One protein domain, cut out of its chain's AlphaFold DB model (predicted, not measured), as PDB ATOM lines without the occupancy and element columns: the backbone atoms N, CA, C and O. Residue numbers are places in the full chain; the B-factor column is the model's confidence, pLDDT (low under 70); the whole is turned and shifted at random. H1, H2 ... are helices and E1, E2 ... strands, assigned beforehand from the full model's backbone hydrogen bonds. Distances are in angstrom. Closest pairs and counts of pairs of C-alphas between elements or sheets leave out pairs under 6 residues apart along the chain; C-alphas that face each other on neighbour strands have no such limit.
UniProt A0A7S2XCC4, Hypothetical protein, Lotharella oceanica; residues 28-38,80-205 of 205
ATOM      1  N   GLU A  28     -45.385   7.421  79.976       93.44
ATOM      2  CA  GLU A  28     -46.441   8.172  79.312       93.44
ATOM      3  C   GLU A  28     -45.903   8.791  78.023       93.44
ATOM      4  O   GLU A  28     -44.767   9.263  77.953       93.44
ATOM      5  N   MET A  29     -46.719   8.761  76.974       94.38
ATOM      6  CA  MET A  29     -46.455   9.423  75.703       94.38
ATOM      7  C   MET A  29     -47.738  10.048  75.177       94.38
ATOM      8  O   MET A  29     -48.825   9.507  75.353       94.38
ATOM      9  N   THR A  30     -47.604  11.166  74.472       93.56
ATOM     10  CA  THR A  30     -48.742  11.858  73.871       93.56
ATOM     11  C   THR A  30     -48.558  11.973  72.362       93.56
ATOM     12  O   THR A  30     -47.515  12.403  71.861       93.56
ATOM     13  N   TRP A  31     -49.591  11.596  71.613       92.88
ATOM     14  CA  TRP A  31     -49.587  11.603  70.151       92.88
ATOM     15  C   TRP A  31     -50.733  12.449  69.600       92.88
ATOM     16  O   TRP A  31     -51.864  12.399  70.085       92.88
ATOM     17  N   HIS A  32     -50.453  13.223  68.555       90.06
ATOM     18  CA  HIS A  32     -51.441  14.023  67.837       90.06
ATOM     19  C   HIS A  32     -51.795  13.354  66.513       90.06
ATOM     20  O   HIS A  32     -50.905  13.025  65.735       90.06
ATOM     21  N   PHE A  33     -53.087  13.212  66.227       87.19
ATOM     22  CA  PHE A  33     -53.592  12.678  64.964       87.19
ATOM     23  C   PHE A  33     -54.404  13.737  64.225       87.19
ATOM     24  O   PHE A  33     -55.441  14.185  64.720       87.19
ATOM     25  N   ASP A  34     -53.965  14.092  63.019       85.50
ATOM     26  CA  ASP A  34     -54.721  14.897  62.063       85.50
ATOM     27  C   ASP A  34     -55.372  13.984  61.013       85.50
ATOM     28  O   ASP A  34     -54.708  13.259  60.267       85.50
ATOM     29  N   ILE A  35     -56.705  14.013  60.962       79.06
ATOM     30  CA  ILE A  35     -57.507  13.176  60.062       79.06
ATOM     31  C   ILE A  35     -57.696  13.830  58.692       79.06
ATOM     32  O   ILE A  35     -57.952  13.139  57.704       79.06
ATOM     33  N   LYS A  36     -57.585  15.158  58.581       67.94
ATOM     34  CA  LYS A  36     -57.896  15.846  57.323       67.94
ATOM     35  C   LYS A  36     -56.798  15.705  56.280       67.94
ATOM     36  O   LYS A  36     -57.108  15.705  55.088       67.94
ATOM     37  N   ALA A  37     -55.553  15.513  56.697       56.94
ATOM     38  CA  ALA A  37     -54.441  15.403  55.764       56.94
ATOM     39  C   ALA A  37     -54.464  14.121  54.901       56.94
ATOM     40  O   ALA A  37     -53.909  14.110  53.804       56.94
ATOM     41  N   ALA A  38     -55.183  13.074  55.321       55.38
ATOM     42  CA  ALA A  38     -55.296  11.830  54.556       55.38
ATOM     43  C   ALA A  38     -56.128  11.960  53.266       55.38
ATOM     44  O   ALA A  38     -55.966  11.182  52.330       55.38
ATOM     45  N   PRO A  80     -67.871  10.328  65.066       88.81
ATOM     46  CA  PRO A  80     -66.532  10.395  64.484       88.81
ATOM     47  C   PRO A  80     -65.439   9.854  65.415       88.81
ATOM     48  O   PRO A  80     -64.526   9.175  64.947       88.81
ATOM     49  N   LYS A  81     -65.558  10.113  66.725       90.06
ATOM     50  CA  LYS A  81     -64.596   9.672  67.742       90.06
ATOM     51  C   LYS A  81     -64.594   8.154  67.861       90.06
ATOM     52  O   LYS A  81     -63.544   7.525  67.813       90.06
ATOM     53  N   GLU A  82     -65.778   7.550  67.924       90.69
ATOM     54  CA  GLU A  82     -65.919   6.104  68.034       90.69
ATOM     55  C   GLU A  82     -65.382   5.381  66.804       90.69
ATOM     56  O   GLU A  82     -64.826   4.297  66.953       90.69
ATOM     57  N   ARG A  83     -65.544   5.965  65.609       89.31
ATOM     58  CA  ARG A  83     -64.984   5.415  64.366       89.31
ATOM     59  C   ARG A  83     -63.464   5.471  64.359       89.31
ATOM     60  O   ARG A  83     -62.843   4.494  63.962       89.31
ATOM     61  N   PHE A  84     -62.882   6.578  64.815       90.44
ATOM     62  CA  PHE A  84     -61.433   6.697  64.928       90.44
ATOM     63  C   PHE A  84     -60.868   5.679  65.921       90.44
ATOM     64  O   PHE A  84     -59.971   4.929  65.557       90.44
ATOM     65  N   CYS A  85     -61.452   5.557  67.120       91.94
ATOM     66  CA  CYS A  85     -61.039   4.533  68.085       91.94
ATOM     67  C   CYS A  85     -61.159   3.113  67.514       91.94
ATOM     68  O   CYS A  85     -60.328   2.262  67.803       91.94
ATOM     69  N   GLU A  86     -62.197   2.833  66.723       91.69
ATOM     70  CA  GLU A  86     -62.359   1.525  66.079       91.69
ATOM     71  C   GLU A  86     -61.278   1.260  65.042       91.69
ATOM     72  O   GLU A  86     -60.669   0.200  65.062       91.69
ATOM     73  N   SER A  87     -61.011   2.247  64.188       90.88
ATOM     74  CA  SER A  87     -59.972   2.157  63.169       90.88
ATOM     75  C   SER A  87     -58.589   1.988  63.796       90.88
ATOM     76  O   SER A  87     -57.831   1.128  63.363       90.88
ATOM     77  N   LEU A  88     -58.276   2.763  64.839       91.88
ATOM     78  CA  LEU A  88     -57.012   2.670  65.569       91.88
ATOM     79  C   LEU A  88     -56.866   1.307  66.258       91.88
ATOM     80  O   LEU A  88     -55.816   0.685  66.167       91.88
ATOM     81  N   LYS A  89     -57.934   0.804  66.891       94.19
ATOM     82  CA  LYS A  89     -57.954  -0.537  67.488       94.19
ATOM     83  C   LYS A  89     -57.654  -1.611  66.444       94.19
ATOM     84  O   LYS A  89     -56.779  -2.434  66.672       94.19
ATOM     85  N   THR A  90     -58.366  -1.600  65.316       91.81
ATOM     86  CA  THR A  90     -58.179  -2.588  64.245       91.81
ATOM     87  C   THR A  90     -56.766  -2.536  63.673       91.81
ATOM     88  O   THR A  90     -56.176  -3.588  63.452       91.81
ATOM     89  N   HIS A  91     -56.211  -1.335  63.497       90.69
ATOM     90  CA  HIS A  91     -54.827  -1.145  63.067       90.69
ATOM     91  C   HIS A  91     -53.836  -1.803  64.033       90.69
ATOM     92  O   HIS A  91     -53.017  -2.634  63.643       90.69
ATOM     93  N   ILE A  92     -53.977  -1.502  65.325       92.00
ATOM     94  CA  ILE A  92     -53.140  -2.073  66.382       92.00
ATOM     95  C   ILE A  92     -53.291  -3.601  66.435       92.00
ATOM     96  O   ILE A  92     -52.293  -4.304  66.513       92.00
ATOM     97  N   GLU A  93     -54.510  -4.139  66.333       91.25
ATOM     98  CA  GLU A  93     -54.756  -5.592  66.305       91.25
ATOM     99  C   GLU A  93     -54.055  -6.286  65.131       91.25
ATOM    100  O   GLU A  93     -53.473  -7.357  65.305       91.25
ATOM    101  N   GLN A  94     -54.085  -5.678  63.943       88.94
ATOM    102  CA  GLN A  94     -53.451  -6.225  62.742       88.94
ATOM    103  C   GLN A  94     -51.923  -6.199  62.823       88.94
ATOM    104  O   GLN A  94     -51.267  -7.133  62.355       88.94
ATOM    105  N   ALA A  95     -51.359  -5.146  63.408       85.88
ATOM    106  CA  ALA A  95     -49.918  -4.991  63.544       85.88
ATOM    107  C   ALA A  95     -49.338  -5.802  64.712       85.88
ATOM    108  O   ALA A  95     -48.248  -6.361  64.588       85.88
ATOM    109  N   ILE A  96     -50.085  -5.946  65.813       84.38
ATOM    110  CA  ILE A  96     -49.668  -6.747  66.971       84.38
ATOM    111  C   ILE A  96     -49.360  -8.185  66.570       84.38
ATOM    112  O   ILE A  96     -48.349  -8.724  67.000       84.38
ATOM    113  N   GLY A  97     -50.187  -8.788  65.710       73.06
ATOM    114  CA  GLY A  97     -49.968 -10.158  65.242       73.06
ATOM    115  C   GLY A  97     -48.688 -10.355  64.418       73.06
ATOM    116  O   GLY A  97     -48.328 -11.495  64.143       73.06
ATOM    117  N   LYS A  98     -48.019  -9.268  64.006       76.00
ATOM    118  CA  LYS A  98     -46.773  -9.299  63.231       76.00
ATOM    119  C   LYS A  98     -45.542  -8.936  64.063       76.00
ATOM    120  O   LYS A  98     -44.489  -9.519  63.834       76.00
ATOM    121  N   GLU A  99     -45.661  -7.973  64.980       70.94
ATOM    122  CA  GLU A  99     -44.503  -7.371  65.669       70.94
ATOM    123  C   GLU A  99     -44.493  -7.545  67.196       70.94
ATOM    124  O   GLU A  99     -43.438  -7.392  67.810       70.94
ATOM    125  N   LEU A 100     -45.626  -7.863  67.832       68.31
ATOM    126  CA  LEU A 100     -45.734  -7.968  69.291       68.31
ATOM    127  C   LEU A 100     -45.832  -9.419  69.768       68.31
ATOM    128  O   LEU A 100     -46.168 -10.333  69.017       68.31
ATOM    129  N   VAL A 101     -45.514  -9.619  71.051       73.38
ATOM    130  CA  VAL A 101     -45.442 -10.943  71.682       73.38
ATOM    131  C   VAL A 101     -46.778 -11.678  71.551       73.38
ATOM    132  O   VAL A 101     -47.850 -11.112  71.807       73.38
ATOM    133  N   GLU A 102     -46.699 -12.953  71.164       74.31
ATOM    134  CA  GLU A 102     -47.840 -13.857  71.044       74.31
ATOM    135  C   GLU A 102     -48.692 -13.846  72.327       74.31
ATOM    136  O   GLU A 102     -48.178 -13.870  73.445       74.31
ATOM    137  N   GLY A 103     -50.017 -13.774  72.168       82.06
ATOM    138  CA  GLY A 103     -50.959 -13.691  73.290       82.06
ATOM    139  C   GLY A 103     -51.318 -12.270  73.737       82.06
ATOM    140  O   GLY A 103     -52.119 -12.121  74.661       82.06
ATOM    141  N   SER A 104     -50.794 -11.234  73.077       88.44
ATOM    142  CA  SER A 104     -51.242  -9.858  73.300       88.44
ATOM    143  C   SER A 104     -52.725  -9.683  72.939       88.44
ATOM    144  O   SER A 104     -53.207 -10.224  71.944       88.44
ATOM    145  N   THR A 105     -53.466  -8.910  73.736       91.56
ATOM    146  CA  THR A 105     -54.905  -8.680  73.529       91.56
ATOM    147  C   THR A 105     -55.219  -7.200  73.438       91.56
ATOM    148  O   THR A 105     -54.733  -6.418  74.252       91.56
ATOM    149  N   VAL A 106     -56.098  -6.822  72.510       94.25
ATOM    150  CA  VAL A 106     -56.583  -5.445  72.385       94.25
ATOM    151  C   VAL A 106     -58.055  -5.395  72.747       94.25
ATOM    152  O   VAL A 106     -58.911  -6.005  72.104       94.25
ATOM    153  N   THR A 107     -58.373  -4.621  73.771       94.69
ATOM    154  CA  THR A 107     -59.752  -4.373  74.184       94.69
ATOM    155  C   THR A 107     -60.078  -2.897  74.040       94.69
ATOM    156  O   THR A 107     -59.202  -2.040  73.938       94.69
ATOM    157  N   ARG A 108     -61.369  -2.587  73.956       94.31
ATOM    158  CA  ARG A 108     -61.840  -1.209  73.858       94.31
ATOM    159  C   ARG A 108     -63.009  -1.004  74.798       94.31
ATOM    160  O   ARG A 108     -63.976  -1.759  74.749       94.31
ATOM    161  N   SER A 109     -62.941   0.077  75.565       93.31
ATOM    162  CA  SER A 109     -64.028   0.561  76.409       93.31
ATOM    163  C   SER A 109     -64.265   2.038  76.112       93.31
ATOM    164  O   SER A 109     -63.446   2.897  76.428       93.31
ATOM    165  N   GLY A 110     -65.364   2.339  75.413       92.00
ATOM    166  CA  GLY A 110     -65.680   3.697  74.969       92.00
ATOM    167  C   GLY A 110     -64.597   4.282  74.055       92.00
ATOM    168  O   GLY A 110     -64.491   3.901  72.880       92.00
ATOM    169  N   THR A 111     -63.824   5.222  74.602       93.75
ATOM    170  CA  THR A 111     -62.756   5.966  73.913       93.75
ATOM    171  C   THR A 111     -61.359   5.603  74.404       93.75
ATOM    172  O   THR A 111     -60.393   6.251  74.010       93.75
ATOM    173  N   THR A 112     -61.266   4.579  75.248       95.56
ATOM    174  CA  THR A 112     -60.006   4.009  75.709       95.56
ATOM    175  C   THR A 112     -59.776   2.680  75.001       95.56
ATOM    176  O   THR A 112     -60.683   1.843  74.916       95.56
ATOM    177  N   ILE A 113     -58.575   2.502  74.460       96.56
ATOM    178  CA  ILE A 113     -58.100   1.242  73.889       96.56
ATOM    179  C   ILE A 113     -57.037   0.710  74.839       96.56
ATOM    180  O   ILE A 113     -56.084   1.418  75.135       96.56
ATOM    181  N   THR A 114     -57.200  -0.519  75.304       96.00
ATOM    182  CA  THR A 114     -56.264  -1.154  76.228       96.00
ATOM    183  C   THR A 114     -55.573  -2.296  75.504       96.00
ATOM    184  O   THR A 114     -56.231  -3.234  75.045       96.00
ATOM    185  N   VAL A 115     -54.253  -2.208  75.393       95.38
ATOM    186  CA  VAL A 115     -53.389  -3.246  74.834       95.38
ATOM    187  C   VAL A 115     -52.705  -3.953  75.992       95.38
ATOM    188  O   VAL A 115     -51.973  -3.334  76.756       95.38
ATOM    189  N   SER A 116     -52.945  -5.247  76.140       93.88
ATOM    190  CA  SER A 116     -52.249  -6.080  77.118       93.88
ATOM    191  C   SER A 116     -51.190  -6.900  76.405       93.88
ATOM    192  O   SER A 116     -51.512  -7.577  75.429       93.88
ATOM    193  N   THR A 117     -49.955  -6.846  76.885       91.81
ATOM    194  CA  THR A 117     -48.809  -7.569  76.322       91.81
ATOM    195  C   THR A 117     -48.142  -8.394  77.418       91.81
ATOM    196  O   THR A 117     -48.272  -8.090  78.606       91.81
ATOM    197  N   TYR A 118     -47.454  -9.466  77.032       89.75
ATOM    198  CA  TYR A 118     -46.691 -10.295  77.961       89.75
ATOM    199  C   TYR A 118     -45.203 -10.160  77.657       89.75
ATOM    200  O   TYR A 118     -44.804 -10.222  76.496       89.75
ATOM    201  N   THR A 119     -44.371  -9.995  78.683       84.94
ATOM    202  CA  THR A 119     -42.916 -10.082  78.515       84.94
ATOM    203  C   THR A 119     -42.518 -11.541  78.307       84.94
ATOM    204  O   THR A 119     -43.082 -12.420  78.950       84.94
ATOM    205  N   GLY A 120     -41.560 -11.798  77.408       81.81
ATOM    206  CA  GLY A 120     -41.251 -13.131  76.870       81.81
ATOM    207  C   GLY A 120     -41.192 -14.268  77.900       81.81
ATOM    208  O   GLY A 120     -42.189 -14.927  78.177       81.81
ATOM    209  N   THR A 121     -40.013 -14.551  78.452       77.44
ATOM    210  CA  THR A 121     -39.817 -15.719  79.330       77.44
ATOM    211  C   THR A 121     -40.447 -15.548  80.710       77.44
ATOM    212  O   THR A 121     -40.934 -16.518  81.286       77.44
ATOM    213  N   ALA A 122     -40.472 -14.324  81.236       80.25
ATOM    214  CA  ALA A 122     -41.001 -14.047  82.566       80.25
ATOM    215  C   ALA A 122     -42.535 -13.983  82.607       80.25
ATOM    216  O   ALA A 122     -43.112 -14.111  83.682       80.25
ATOM    217  N   SER A 123     -43.219 -13.817  81.468       88.25
ATOM    218  CA  SER A 123     -44.680 -13.674  81.413       88.25
ATOM    219  C   SER A 123     -45.210 -12.580  82.354       88.25
ATOM    220  O   SER A 123     -46.249 -12.765  82.993       88.25
ATOM    221  N   TRP A 124     -44.512 -11.443  82.483       89.69
ATOM    222  CA  TRP A 124     -45.106 -10.271  83.137       89.69
ATOM    223  C   TRP A 124     -46.161  -9.667  82.228       89.69
ATOM    224  O   TRP A 124     -45.943  -9.520  81.031       89.69
ATOM    225  N   LEU A 125     -47.299  -9.317  82.816       92.25
ATOM    226  CA  LEU A 125     -48.373  -8.641  82.113       92.25
ATOM    227  C   LEU A 125     -48.124  -7.130  82.153       92.25
ATOM    228  O   LEU A 125     -48.138  -6.528  83.231       92.25
ATOM    229  N   ASN A 126     -47.967  -6.541  80.973       92.12
ATOM    230  CA  ASN A 126     -47.897  -5.103  80.760       92.12
ATOM    231  C   ASN A 126     -49.202  -4.632  80.119       92.12
ATOM    232  O   ASN A 126     -49.840  -5.351  79.346       92.12
ATOM    233  N   VAL A 127     -49.625  -3.420  80.463       94.31
ATOM    234  CA  VAL A 127     -50.874  -2.834  79.980       94.31
ATOM    235  C   VAL A 127     -50.609  -1.426  79.480       94.31
ATOM    236  O   VAL A 127     -50.128  -0.582  80.234       94.31
ATOM    237  N   ILE A 128     -50.959  -1.182  78.221       95.69
ATOM    238  CA  ILE A 128     -50.911   0.124  77.578       95.69
ATOM    239  C   ILE A 128     -52.338   0.627  77.399       95.69
ATOM    240  O   ILE A 128     -53.116   0.053  76.635       95.69
ATOM    241  N   ASP A 129     -52.679   1.707  78.089       96.25
ATOM    242  CA  ASP A 129     -53.951   2.398  77.941       96.25
ATOM    243  C   ASP A 129     -53.783   3.588  76.992       96.25
ATOM    244  O   ASP A 129     -52.996   4.497  77.240       96.25
ATOM    245  N   LEU A 130     -54.540   3.580  75.896       96.75
ATOM    246  CA  LEU A 130     -54.623   4.663  74.922       96.75
ATOM    247  C   LEU A 130     -55.938   5.404  75.112       96.75
ATOM    248  O   LEU A 130     -57.007   4.915  74.730       96.75
ATOM    249  N   LYS A 131     -55.873   6.598  75.685       96.62
ATOM    250  CA  LYS A 131     -57.028   7.459  75.897       96.62
ATOM    251  C   LYS A 131     -57.139   8.445  74.745       96.62
ATOM    252  O   LYS A 131     -56.283   9.298  74.541       96.62
ATOM    253  N   VAL A 132     -58.217   8.319  73.977       95.88
ATOM    254  CA  VAL A 132     -58.478   9.195  72.836       95.88
ATOM    255  C   VAL A 132     -59.331  10.376  73.277       95.88
ATOM    256  O   VAL A 132     -60.457  10.204  73.756       95.88
ATOM    257  N   GLU A 133     -58.854  11.583  73.021       95.12
ATOM    258  CA  GLU A 133     -59.551  12.842  73.254       95.12
ATOM    259  C   GLU A 133     -59.581  13.702  71.994       95.12
ATOM    260  O   GLU A 133     -58.810  13.507  71.058       95.12
ATOM    261  N   LYS A 134     -60.533  14.633  71.913       92.88
ATOM    262  CA  LYS A 134     -60.577  15.574  70.790       92.88
ATOM    263  C   LYS A 134     -59.511  16.632  71.037       92.88
ATOM    264  O   LYS A 134     -59.501  17.221  72.109       92.88
ATOM    265  N   ASN A 135     -58.668  16.900  70.047       89.50
ATOM    266  CA  ASN A 135     -57.670  17.952  70.166       89.50
ATOM    267  C   ASN A 135     -58.338  19.321  69.912       89.50
ATOM    268  O   ASN A 135     -58.789  19.555  68.785       89.50
ATOM    269  N   PRO A 136     -58.446  20.211  70.919       87.44
ATOM    270  CA  PRO A 136     -59.077  21.519  70.743       87.44
ATOM    271  C   PRO A 136     -58.234  22.459  69.875       87.44
ATOM    272  O   PRO A 136     -58.792  23.324  69.206       87.44
ATOM    273  N   SER A 137     -56.916  22.259  69.834       85.62
ATOM    274  CA  SER A 137     -55.974  23.093  69.083       85.62
ATOM    275  C   SER A 137     -56.038  22.853  67.574       85.62
ATOM    276  O   SER A 137     -55.531  23.654  66.795       85.62
ATOM    277  N   LEU A 138     -56.662  21.755  67.140       82.62
ATOM    278  CA  LEU A 138     -56.875  21.448  65.731       82.62
ATOM    279  C   LEU A 138     -58.313  21.819  65.352       82.62
ATOM    280  O   LEU A 138     -59.219  20.984  65.423       82.62
ATOM    281  N   GLU A 139     -58.517  23.060  64.886       74.50
ATOM    282  CA  GLU A 139     -59.817  23.574  64.396       74.50
ATOM    283  C   GLU A 139     -60.489  22.620  63.400       74.50
ATOM    284  O   GLU A 139     -61.712  22.530  63.272       74.50
ATOM    285  N   GLN A 140     -59.662  21.866  62.685       71.38
ATOM    286  CA  GLN A 140     -60.072  21.012  61.600       71.38
ATOM    287  C   GLN A 140     -60.434  19.580  62.014       71.38
ATOM    288  O   GLN A 140     -60.846  18.812  61.150       71.38
ATOM    289  N   GLY A 141     -60.410  19.240  63.301       79.56
ATOM    290  CA  GLY A 141     -60.774  17.910  63.776       79.56
ATOM    291  C   GLY A 141     -59.585  16.960  63.739       79.56
ATOM    292  O   GLY A 141     -59.336  16.284  62.744       79.56
ATOM    293  N   GLY A 142     -58.893  16.898  64.869       88.12
ATOM    294  CA  GLY A 142     -57.899  15.881  65.174       88.12
ATOM    295  C   GLY A 142     -58.147  15.273  66.549       88.12
ATOM    296  O   GLY A 142     -59.009  15.732  67.309       88.12
ATOM    297  N   TYR A 143     -57.385  14.234  66.863       92.62
ATOM    298  CA  TYR A 143     -57.447  13.560  68.151       92.62
ATOM    299  C   TYR A 143     -56.102  13.634  68.864       92.62
ATOM    300  O   TYR A 143     -55.044  13.541  68.247       92.62
ATOM    301  N   LEU A 144     -56.175  13.828  70.173       94.12
ATOM    302  CA  LEU A 144     -55.089  13.623  71.110       94.12
ATOM    303  C   LEU A 144     -55.182  12.177  71.591       94.12
ATOM    304  O   LEU A 144     -56.265  11.733  71.975       94.12
ATOM    305  N   VAL A 145     -54.087  11.434  71.538       95.12
ATOM    306  CA  VAL A 145     -54.011  10.091  72.111       95.12
ATOM    307  C   VAL A 145     -52.945  10.113  73.187       95.12
ATOM    308  O   VAL A 145     -51.759  10.211  72.888       95.12
ATOM    309  N   GLU A 146     -53.393  10.043  74.433       95.69
ATOM    310  CA  GLU A 146     -52.528   9.853  75.593       95.69
ATOM    311  C   GLU A 146     -52.311   8.351  75.758       95.69
ATOM    312  O   GLU A 146     -53.270   7.589  75.903       95.69
ATOM    313  N   ALA A 147     -51.062   7.917  75.682       95.75
ATOM    314  CA  ALA A 147     -50.650   6.537  75.835       95.75
ATOM    315  C   ALA A 147     -49.936   6.376  77.174       95.75
ATOM    316  O   ALA A 147     -48.929   7.034  77.421       95.75
ATOM    317  N   LYS A 148     -50.433   5.479  78.021       95.06
ATOM    318  CA  LYS A 148     -49.829   5.153  79.312       95.06
ATOM    319  C   LYS A 148     -49.532   3.665  79.374       95.06
ATOM    320  O   LYS A 148     -50.458   2.861  79.374       95.06
ATOM    321  N   ALA A 149     -48.257   3.300  79.427       93.75
ATOM    322  CA  ALA A 149     -47.827   1.929  79.673       93.75
ATOM    323  C   ALA A 149     -47.589   1.719  81.164       93.75
ATOM    324  O   ALA A 149     -47.062   2.601  81.835       93.75
ATOM    325  N   SER A 150     -48.007   0.567  81.677       93.00
ATOM    326  CA  SER A 150     -47.863   0.199  83.081       93.00
ATOM    327  C   SER A 150     -47.629  -1.299  83.239       93.00
ATOM    328  O   SER A 150     -48.309  -2.115  82.609       93.00
ATOM    329  N   SER A 151     -46.721  -1.657  84.140       90.75
ATOM    330  CA  SER A 151     -46.535  -3.040  84.584       90.75
ATOM    331  C   SER A 151     -47.573  -3.382  85.657       90.75
ATOM    332  O   SER A 151     -47.917  -2.562  86.510       90.75
ATOM    333  N   THR A 152     -48.117  -4.599  85.627       89.44
ATOM    334  CA  THR A 152     -49.215  -4.976  86.542       89.44
ATOM    335  C   THR A 152     -48.770  -5.428  87.937       89.44
ATOM    336  O   THR A 152     -49.616  -5.594  88.817       89.44
ATOM    337  N   GLY A 153     -47.464  -5.606  88.156       88.19
ATOM    338  CA  GLY A 153     -46.877  -5.888  89.463       88.19
ATOM    339  C   GLY A 153     -45.545  -6.636  89.386       88.19
ATOM    340  O   GLY A 153     -45.027  -6.902  88.305       88.19
ATOM    341  N   ILE A 154     -45.008  -6.976  90.557       90.06
ATOM    342  CA  ILE A 154     -43.695  -7.610  90.750       90.06
ATOM    343  C   ILE A 154     -43.739  -9.108  90.428       90.06
ATOM    344  O   ILE A 154     -42.808  -9.661  89.846       90.06
ATOM    345  N   ALA A 155     -44.823  -9.787  90.801       91.44
ATOM    346  CA  ALA A 155     -44.985 -11.216  90.599       91.44
ATOM    347  C   ALA A 155     -45.413 -11.521  89.148       91.44
ATOM    348  O   ALA A 155     -46.431 -10.986  88.686       91.44
ATOM    349  N   PRO A 156     -44.676 -12.395  88.441       89.94
ATOM    350  CA  PRO A 156     -45.025 -12.821  87.093       89.94
ATOM    351  C   PRO A 156     -46.265 -13.722  87.070       89.94
ATOM    352  O   PRO A 156     -46.620 -14.358  88.063       89.94
ATOM    353  N   MET A 157     -46.913 -13.822  85.904       89.94
ATOM    354  CA  MET A 157     -48.216 -14.490  85.768       89.94
ATOM    355  C   MET A 157     -48.192 -16.005  86.021       89.94
ATOM    356  O   MET A 157     -49.245 -16.589  86.266       89.94
ATOM    357  N   TYR A 158     -47.022 -16.650  85.967       89.31
ATOM    358  CA  TYR A 158     -46.887 -18.075  86.282       89.31
ATOM    359  C   TYR A 158     -46.926 -18.364  87.791       89.31
ATOM    360  O   TYR A 158     -47.086 -19.519  88.183       89.31
ATOM    361  N   VAL A 159     -46.789 -17.342  88.647       91.44
ATOM    362  CA  VAL A 159     -46.913 -17.502  90.100       91.44
ATOM    363  C   VAL A 159     -48.398 -17.677  90.454       91.44
ATOM    364  O   VAL A 159     -49.228 -16.816  90.128       91.44
ATOM    365  N   PRO A 160     -48.790 -18.773  91.127       91.38
ATOM    366  CA  PRO A 160     -50.156 -18.940  91.607       91.38
ATOM    367  C   PRO A 160     -50.551 -17.775  92.514       91.38
ATOM    368  O   PRO A 160     -49.766 -17.342  93.351       91.38
ATOM    369  N   LEU A 161     -51.772 -17.263  92.347       92.69
ATOM    370  CA  LEU A 161     -52.261 -16.098  93.095       92.69
ATOM    371  C   LEU A 161     -51.417 -14.818  92.900       92.69
ATOM    372  O   LEU A 161     -51.531 -13.901  93.712       92.69
ATOM    373  N   ALA A 162     -50.659 -14.697  91.799       92.12
ATOM    374  CA  ALA A 162     -49.957 -13.463  91.425       92.12
ATOM    375  C   ALA A 162     -50.797 -12.176  91.588       92.12
ATOM    376  O   ALA A 162     -50.261 -11.219  92.143       92.12
ATOM    377  N   PRO A 163     -52.107 -12.127  91.242       92.75
ATOM    378  CA  PRO A 163     -52.910 -10.929  91.483       92.75
ATOM    379  C   PRO A 163     -52.966 -10.517  92.962       92.75
ATOM    380  O   PRO A 163     -52.878  -9.335  93.272       92.75
ATOM    381  N   VAL A 164     -53.073 -11.482  93.884       93.75
ATOM    382  CA  VAL A 164     -53.111 -11.221  95.333       93.75
ATOM    383  C   VAL A 164     -51.744 -10.752  95.822       93.75
ATOM    384  O   VAL A 164     -51.661  -9.775  96.558       93.75
ATOM    385  N   VAL A 165     -50.670 -11.405  95.369       93.44
ATOM    386  CA  VAL A 165     -49.292 -11.024  95.713       93.44
ATOM    387  C   VAL A 165     -48.985  -9.606  95.229       93.44
ATOM    388  O   VAL A 165     -48.472  -8.795  95.992       93.44
ATOM    389  N   ASN A 166     -49.367  -9.269  93.997       92.62
ATOM    390  CA  ASN A 166     -49.171  -7.937  93.428       92.62
ATOM    391  C   ASN A 166     -49.993  -6.863  94.145       92.62
ATOM    392  O   ASN A 166     -49.513  -5.748  94.318       92.62
ATOM    393  N   VAL A 167     -51.192  -7.198  94.630       91.81
ATOM    394  CA  VAL A 167     -51.974  -6.313  95.505       91.81
ATOM    395  C   VAL A 167     -51.381  -6.182  96.900       91.81
ATOM    396  O   VAL A 167     -51.503  -5.120  97.489       91.81
ATOM    397  N   ALA A 168     -50.709  -7.195  97.437       92.50
ATOM    398  CA  ALA A 168     -50.025  -7.078  98.724       92.50
ATOM    399  C   ALA A 168     -48.708  -6.284  98.622       92.50
ATOM    400  O   ALA A 168     -48.324  -5.595  99.567       92.50
ATOM    401  N   LEU A 169     -48.029  -6.368  97.473       91.50
ATOM    402  CA  LEU A 169     -46.704  -5.791  97.224       91.50
ATOM    403  C   LEU A 169     -46.723  -4.552  96.317       91.50
ATOM    404  O   LEU A 169     -45.674  -4.137  95.839       91.50
ATOM    405  N   PHE A 170     -47.882  -3.936  96.082       88.69
ATOM    406  CA  PHE A 170     -48.009  -2.784  95.175       88.69
ATOM    407  C   PHE A 170     -47.165  -1.561  95.574       88.69
ATOM    408  O   PHE A 170     -46.932  -0.681  94.751       88.69
ATOM    409  N   TRP A 171     -46.767  -1.485  96.845       85.50
ATOM    410  CA  TRP A 171     -45.965  -0.407  97.420       85.50
ATOM    411  C   TRP A 171     -44.457  -0.675  97.335       85.50
ATOM    412  O   TRP A 171     -43.665   0.230  97.589       85.50
ATOM    413  N   ALA A 172     -44.048  -1.908  97.023       87.31
ATOM    414  CA  ALA A 172     -42.641  -2.256  96.927       87.31
ATOM    415  C   ALA A 172     -42.075  -1.772  95.578       87.31
ATOM    416  O   ALA A 172     -42.644  -2.084  94.531       87.31
ATOM    417  N   PRO A 173     -40.956  -1.027  95.567       80.94
ATOM    418  CA  PRO A 173     -40.338  -0.588  94.324       80.94
ATOM    419  C   PRO A 173     -39.705  -1.781  93.592       80.94
ATOM    420  O   PRO A 173     -38.960  -2.561  94.186       80.94
ATOM    421  N   PHE A 174     -39.962  -1.899  92.291       82.19
ATOM    422  CA  PHE A 174     -39.353  -2.902  91.412       82.19
ATOM    423  C   PHE A 174     -38.721  -2.262  90.159       82.19
ATOM    424  O   PHE A 174     -39.319  -1.389  89.534       82.19
ATOM    425  N   PRO A 175     -37.507  -2.652  89.751       80.00
ATOM    426  CA  PRO A 175     -36.890  -2.096  88.550       80.00
ATOM    427  C   PRO A 175     -37.627  -2.551  87.279       80.00
ATOM    428  O   PRO A 175     -37.533  -3.708  86.889       80.00
ATOM    429  N   ASP A 176     -38.307  -1.626  86.591       78.00
ATOM    430  CA  ASP A 176     -38.995  -1.902  85.313       78.00
ATOM    431  C   ASP A 176     -38.024  -2.051  84.123       78.00
ATOM    432  O   ASP A 176     -38.397  -2.508  83.044       78.00
ATOM    433  N   GLY A 177     -36.761  -1.641  84.298       84.12
ATOM    434  CA  GLY A 177     -35.713  -1.767  83.278       84.12
ATOM    435  C   GLY A 177     -35.985  -1.005  81.974       84.12
ATOM    436  O   GLY A 177     -35.311  -1.266  80.984       84.12
ATOM    437  N   GLY A 178     -36.966  -0.094  81.955       88.25
ATOM    438  CA  GLY A 178     -37.397   0.628  80.752       88.25
ATOM    439  C   GLY A 178     -38.345  -0.159  79.841       88.25
ATOM    440  O   GLY A 178     -38.630   0.291  78.733       88.25
ATOM    441  N   SER A 179     -38.866  -1.313  80.281       88.12
ATOM    442  CA  SER A 179     -39.731  -2.153  79.441       88.12
ATOM    443  C   SER A 179     -41.006  -1.427  79.001       88.12
ATOM    444  O   SER A 179     -41.432  -1.565  77.853       88.12
ATOM    445  N   ASN A 180     -41.624  -0.620  79.871       90.44
ATOM    446  CA  ASN A 180     -42.815   0.146  79.495       90.44
ATOM    447  C   ASN A 180     -42.527   1.211  78.432       90.44
ATOM    448  O   ASN A 180     -43.323   1.383  77.506       90.44
ATOM    449  N   GLU A 181     -41.377   1.875  78.511       92.19
ATOM    450  CA  GLU A 181     -40.952   2.842  77.503       92.19
ATOM    451  C   GLU A 181     -40.695   2.158  76.150       92.19
ATOM    452  O   GLU A 181     -41.183   2.626  75.119       92.19
ATOM    453  N   GLU A 182     -40.015   1.009  76.143       91.19
ATOM    454  CA  GLU A 182     -39.775   0.218  74.930       91.19
ATOM    455  C   GLU A 182     -41.087  -0.262  74.285       91.19
ATOM    456  O   GLU A 182     -41.255  -0.186  73.061       91.19
ATOM    457  N   ASN A 183     -42.056  -0.690  75.099       90.81
ATOM    458  CA  ASN A 183     -43.388  -1.071  74.633       90.81
ATOM    459  C   ASN A 183     -44.126   0.110  73.982       90.81
ATOM    460  O   ASN A 183     -44.735  -0.057  72.923       90.81
ATOM    461  N   LEU A 184     -44.041   1.313  74.563       93.06
ATOM    462  CA  LEU A 184     -44.616   2.518  73.959       93.06
ATOM    463  C   LEU A 184     -43.922   2.901  72.655       93.06
ATOM    464  O   LEU A 184     -44.608   3.228  71.692       93.06
ATOM    465  N   MET A 185     -42.590   2.824  72.588       92.56
ATOM    466  CA  MET A 185     -41.848   3.091  71.351       92.56
ATOM    467  C   MET A 185     -42.185   2.081  70.251       92.56
ATOM    468  O   MET A 185     -42.264   2.439  69.077       92.56
ATOM    469  N   THR A 186     -42.386   0.815  70.612       91.56
ATOM    470  CA  THR A 186     -42.800  -0.233  69.671       91.56
ATOM    471  C   THR A 186     -44.206   0.037  69.148       91.56
ATOM    472  O   THR A 186     -44.432   0.041  67.940       91.56
ATOM    473  N   LEU A 187     -45.142   0.365  70.041       91.75
ATOM    474  CA  LEU A 187     -46.503   0.725  69.658       91.75
ATOM    475  C   LEU A 187     -46.549   2.015  68.821       91.75
ATOM    476  O   LEU A 187     -47.318   2.102  67.867       91.75
ATOM    477  N   GLU A 188     -45.699   2.994  69.126       92.12
ATOM    478  CA  GLU A 188     -45.513   4.200  68.318       92.12
ATOM    479  C   GLU A 188     -45.062   3.829  66.900       92.12
ATOM    480  O   GLU A 188     -45.701   4.229  65.931       92.12
ATOM    481  N   LYS A 189     -44.018   3.006  66.746       91.31
ATOM    482  CA  LYS A 189     -43.563   2.552  65.420       91.31
ATOM    483  C   LYS A 189     -44.697   1.902  64.629       91.31
ATOM    484  O   LYS A 189     -44.897   2.265  63.474       91.31
ATOM    485  N   ILE A 190     -45.474   1.028  65.266       89.38
ATOM    486  CA  ILE A 190     -46.640   0.357  64.679       89.38
ATOM    487  C   ILE A 190     -47.709   1.352  64.214       89.38
ATOM    488  O   ILE A 190     -48.261   1.235  63.120       89.38
ATOM    489  N   ILE A 191     -48.046   2.332  65.048       89.44
ATOM    490  CA  ILE A 191     -49.110   3.285  64.724       89.44
ATOM    491  C   ILE A 191     -48.672   4.240  63.603       89.44
ATOM    492  O   ILE A 191     -49.499   4.689  62.809       89.44
ATOM    493  N   PHE A 192     -47.374   4.536  63.512       88.00
ATOM    494  CA  PHE A 192     -46.817   5.484  62.548       88.00
ATOM    495  C   PHE A 192     -46.294   4.828  61.253       88.00
ATOM    496  O   PHE A 192     -45.967   5.558  60.305       88.00
ATOM    497  N   SER A 193     -46.207   3.492  61.191       83.12
ATOM    498  CA  SER A 193     -45.683   2.745  60.037       83.12
ATOM    499  C   SER A 193     -46.660   2.663  58.859       83.12
ATOM    500  O   SER A 193     -46.205   2.633  57.716       83.12
ATOM    501  N   GLU A 194     -47.978   2.734  59.082       65.38
ATOM    502  CA  GLU A 194     -48.984   2.738  58.007       65.38
ATOM    503  C   GLU A 194     -49.733   4.083  57.945       65.38
ATOM    504  O   GLU A 194     -50.362   4.533  58.903       65.38
ATOM    505  N   ARG A 195     -49.617   4.767  56.797       63.03
ATOM    506  CA  ARG A 195     -49.888   6.214  56.651       63.03
ATOM    507  C   ARG A 195     -51.059   6.574  55.739       63.03
ATOM    508  O   ARG A 195     -51.204   7.740  55.375       63.03
ATOM    509  N   ASP A 196     -51.898   5.621  55.350       61.97
ATOM    510  CA  ASP A 196     -52.859   5.909  54.281       61.97
ATOM    511  C   ASP A 196     -54.094   6.703  54.752       61.97
ATOM    512  O   ASP A 196     -54.733   7.360  53.934       61.97
ATOM    513  N   ASN A 197     -54.403   6.730  56.061       65.38
ATOM    514  CA  ASN A 197     -55.668   7.294  56.572       65.38
ATOM    515  C   ASN A 197     -55.552   8.388  57.653       65.38
ATOM    516  O   ASN A 197     -56.565   8.997  58.006       65.38
ATOM    517  N   TRP A 198     -54.356   8.684  58.165       74.75
ATOM    518  CA  TRP A 198     -54.120   9.764  59.133       74.75
ATOM    519  C   TRP A 198     -52.666  10.234  59.106       74.75
ATOM    520  O   TRP A 198     -51.766   9.471  58.760       74.75
ATOM    521  N   ILE A 199     -52.429  11.482  59.517       73.81
ATOM    522  CA  ILE A 199     -51.086  11.957  59.863       73.81
ATOM    523  C   ILE A 199     -50.972  11.971  61.381       73.81
ATOM    524  O   ILE A 199     -51.677  12.716  62.058       73.81
ATOM    525  N   ALA A 200     -50.079  11.138  61.903       76.38
ATOM    526  CA  ALA A 200     -49.716  11.135  63.308       76.38
ATOM    527  C   ALA A 200     -48.443  11.971  63.510       76.38
ATOM    528  O   ALA A 200     -47.517  11.922  62.698       76.38
ATOM    529  N   THR A 201     -48.384  12.767  64.572       78.38
ATOM    530  CA  THR A 201     -47.205  13.543  64.977       78.38
ATOM    531  C   THR A 201     -46.963  13.342  66.466       78.38
ATOM    532  O   THR A 201     -47.887  13.437  67.274       78.38
ATOM    533  N   ARG A 202     -45.715  13.041  66.833       78.81
ATOM    534  CA  ARG A 202     -45.304  12.888  68.230       78.81
ATOM    535  C   ARG A 202     -45.188  14.258  68.890       78.81
ATOM    536  O   ARG A 202     -44.564  15.154  68.323       78.81
ATOM    537  N   ILE A 203     -45.696  14.381  70.114       75.44
ATOM    538  CA  ILE A 203     -45.331  15.475  71.015       75.44
ATOM    539  C   ILE A 203     -44.576  14.872  72.190       75.44
ATOM    540  O   ILE A 203     -45.062  13.962  72.855       75.44
ATOM    541  N   ARG A 204     -43.351  15.346  72.416       66.56
ATOM    542  CA  ARG A 204     -42.652  15.077  73.670       66.56
ATOM    543  C   ARG A 204     -43.145  16.104  74.677       66.56
ATOM    544  O   ARG A 204     -42.847  17.286  74.522       66.56
ATOM    545  N   THR A 205     -43.963  15.644  75.611       59.72
ATOM    546  CA  THR A 205     -44.271  16.346  76.857       59.72
ATOM    547  C   THR A 205     -43.210  16.034  77.892       59.72
ATOM    548  O   THR A 205     -42.760  14.866  77.898       59.72
TER     549      THR A 205
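This is residues 28 to 38 and 80 to 205 of the 205 residues of the protein "Hypothetical protein" of Lotharella oceanica (UniProt A0A7S2XCC4). What shape do these atoms make? One strongly twisted sheet of six antiparallel strands curls over two helices, H1 and H3, which cover one face, while the other face is bare of named helices. H2 lies at one far end of the long axis, in the stretch between E5 and H3. What is it built of? The 137 printed residues hold E1, H1, E2, E3, E4, E5, H2, H3 and E6 along the chain, class mixed, with sheet order E2 - E3 - E4 - E5 - E1 - E6. The whole is compact, with a radius of gyration of the C-alphas of 16.1 A, yet elongated, spanning 50 by 29 by 26 A.

Where does the printed part begin? E1, residues 28 to 34, begins with C-alpha 28 at (-46.441, 8.172, 79.312) and is 20.3 A long. What follows the cut? H1 is residues 80 to 99, 28.3 A, from C-alpha 80 at (-66.532, 10.395, 64.484). Next come E2, 105 to 109; E3, 112 to 118; E4, 125 to 135, 30.6 A; and E5, 142 to 151, 29.4 A. What closes it? H2 is residues 162 to 168, H3 179 to 193, 20.9 A, and E6 199 to 203, with C-alpha 203 at (-45.331, 15.475, 71.015).

How is the sheet joined? E2, E3, E4 and E5 form a meander, each strand the antiparallel neighbour of the one before: N 107 and O 114 are 2.9 A apart, N 115 and O 128 2.8 A, N 131 and O 146 2.8 A. E1 pairs with E5, N 31 and O 145 at 2.9 A, and with edge strand E6, N 32 and O 201 at 2.9 A. E5, H2 H3 and E6 make a split strand-helix-strand unit, two strands running the same way with E1 between them, its crossover right-handed. How do the helices sit? H1 and H3 are on the same face, making two layers, sheet and helices; H3 is over E5 at a height of 6.3 A, closest C-alphas Ala 149 and Asn 180, 5.3 A. They touch at Ala 95 and Ile 190, C-alphas 6.4 A apart, only just about perpendicular at 71 degrees. H2 is not on the sheet and is apart from H1 and H3. Are the helix backbones complete? Each O i to N i+4 pair is within hydrogen-bond range in H2 and H3, but 14 of 16 in H1.

How large is it? The two C-alphas farthest apart, Glu 139 and Pro 160, are 51.4 A apart. Where is it cut? Residues 39 to 79 are not printed, and C-alphas 38 and 80 are 15.1 A apart; of the links printed whole, none is long. Where is confidence low? Residues 36 to 38, 100, 194 to 197 and 204 to 205 have pLDDT under 70, against a mean of 86.9 for the printed part.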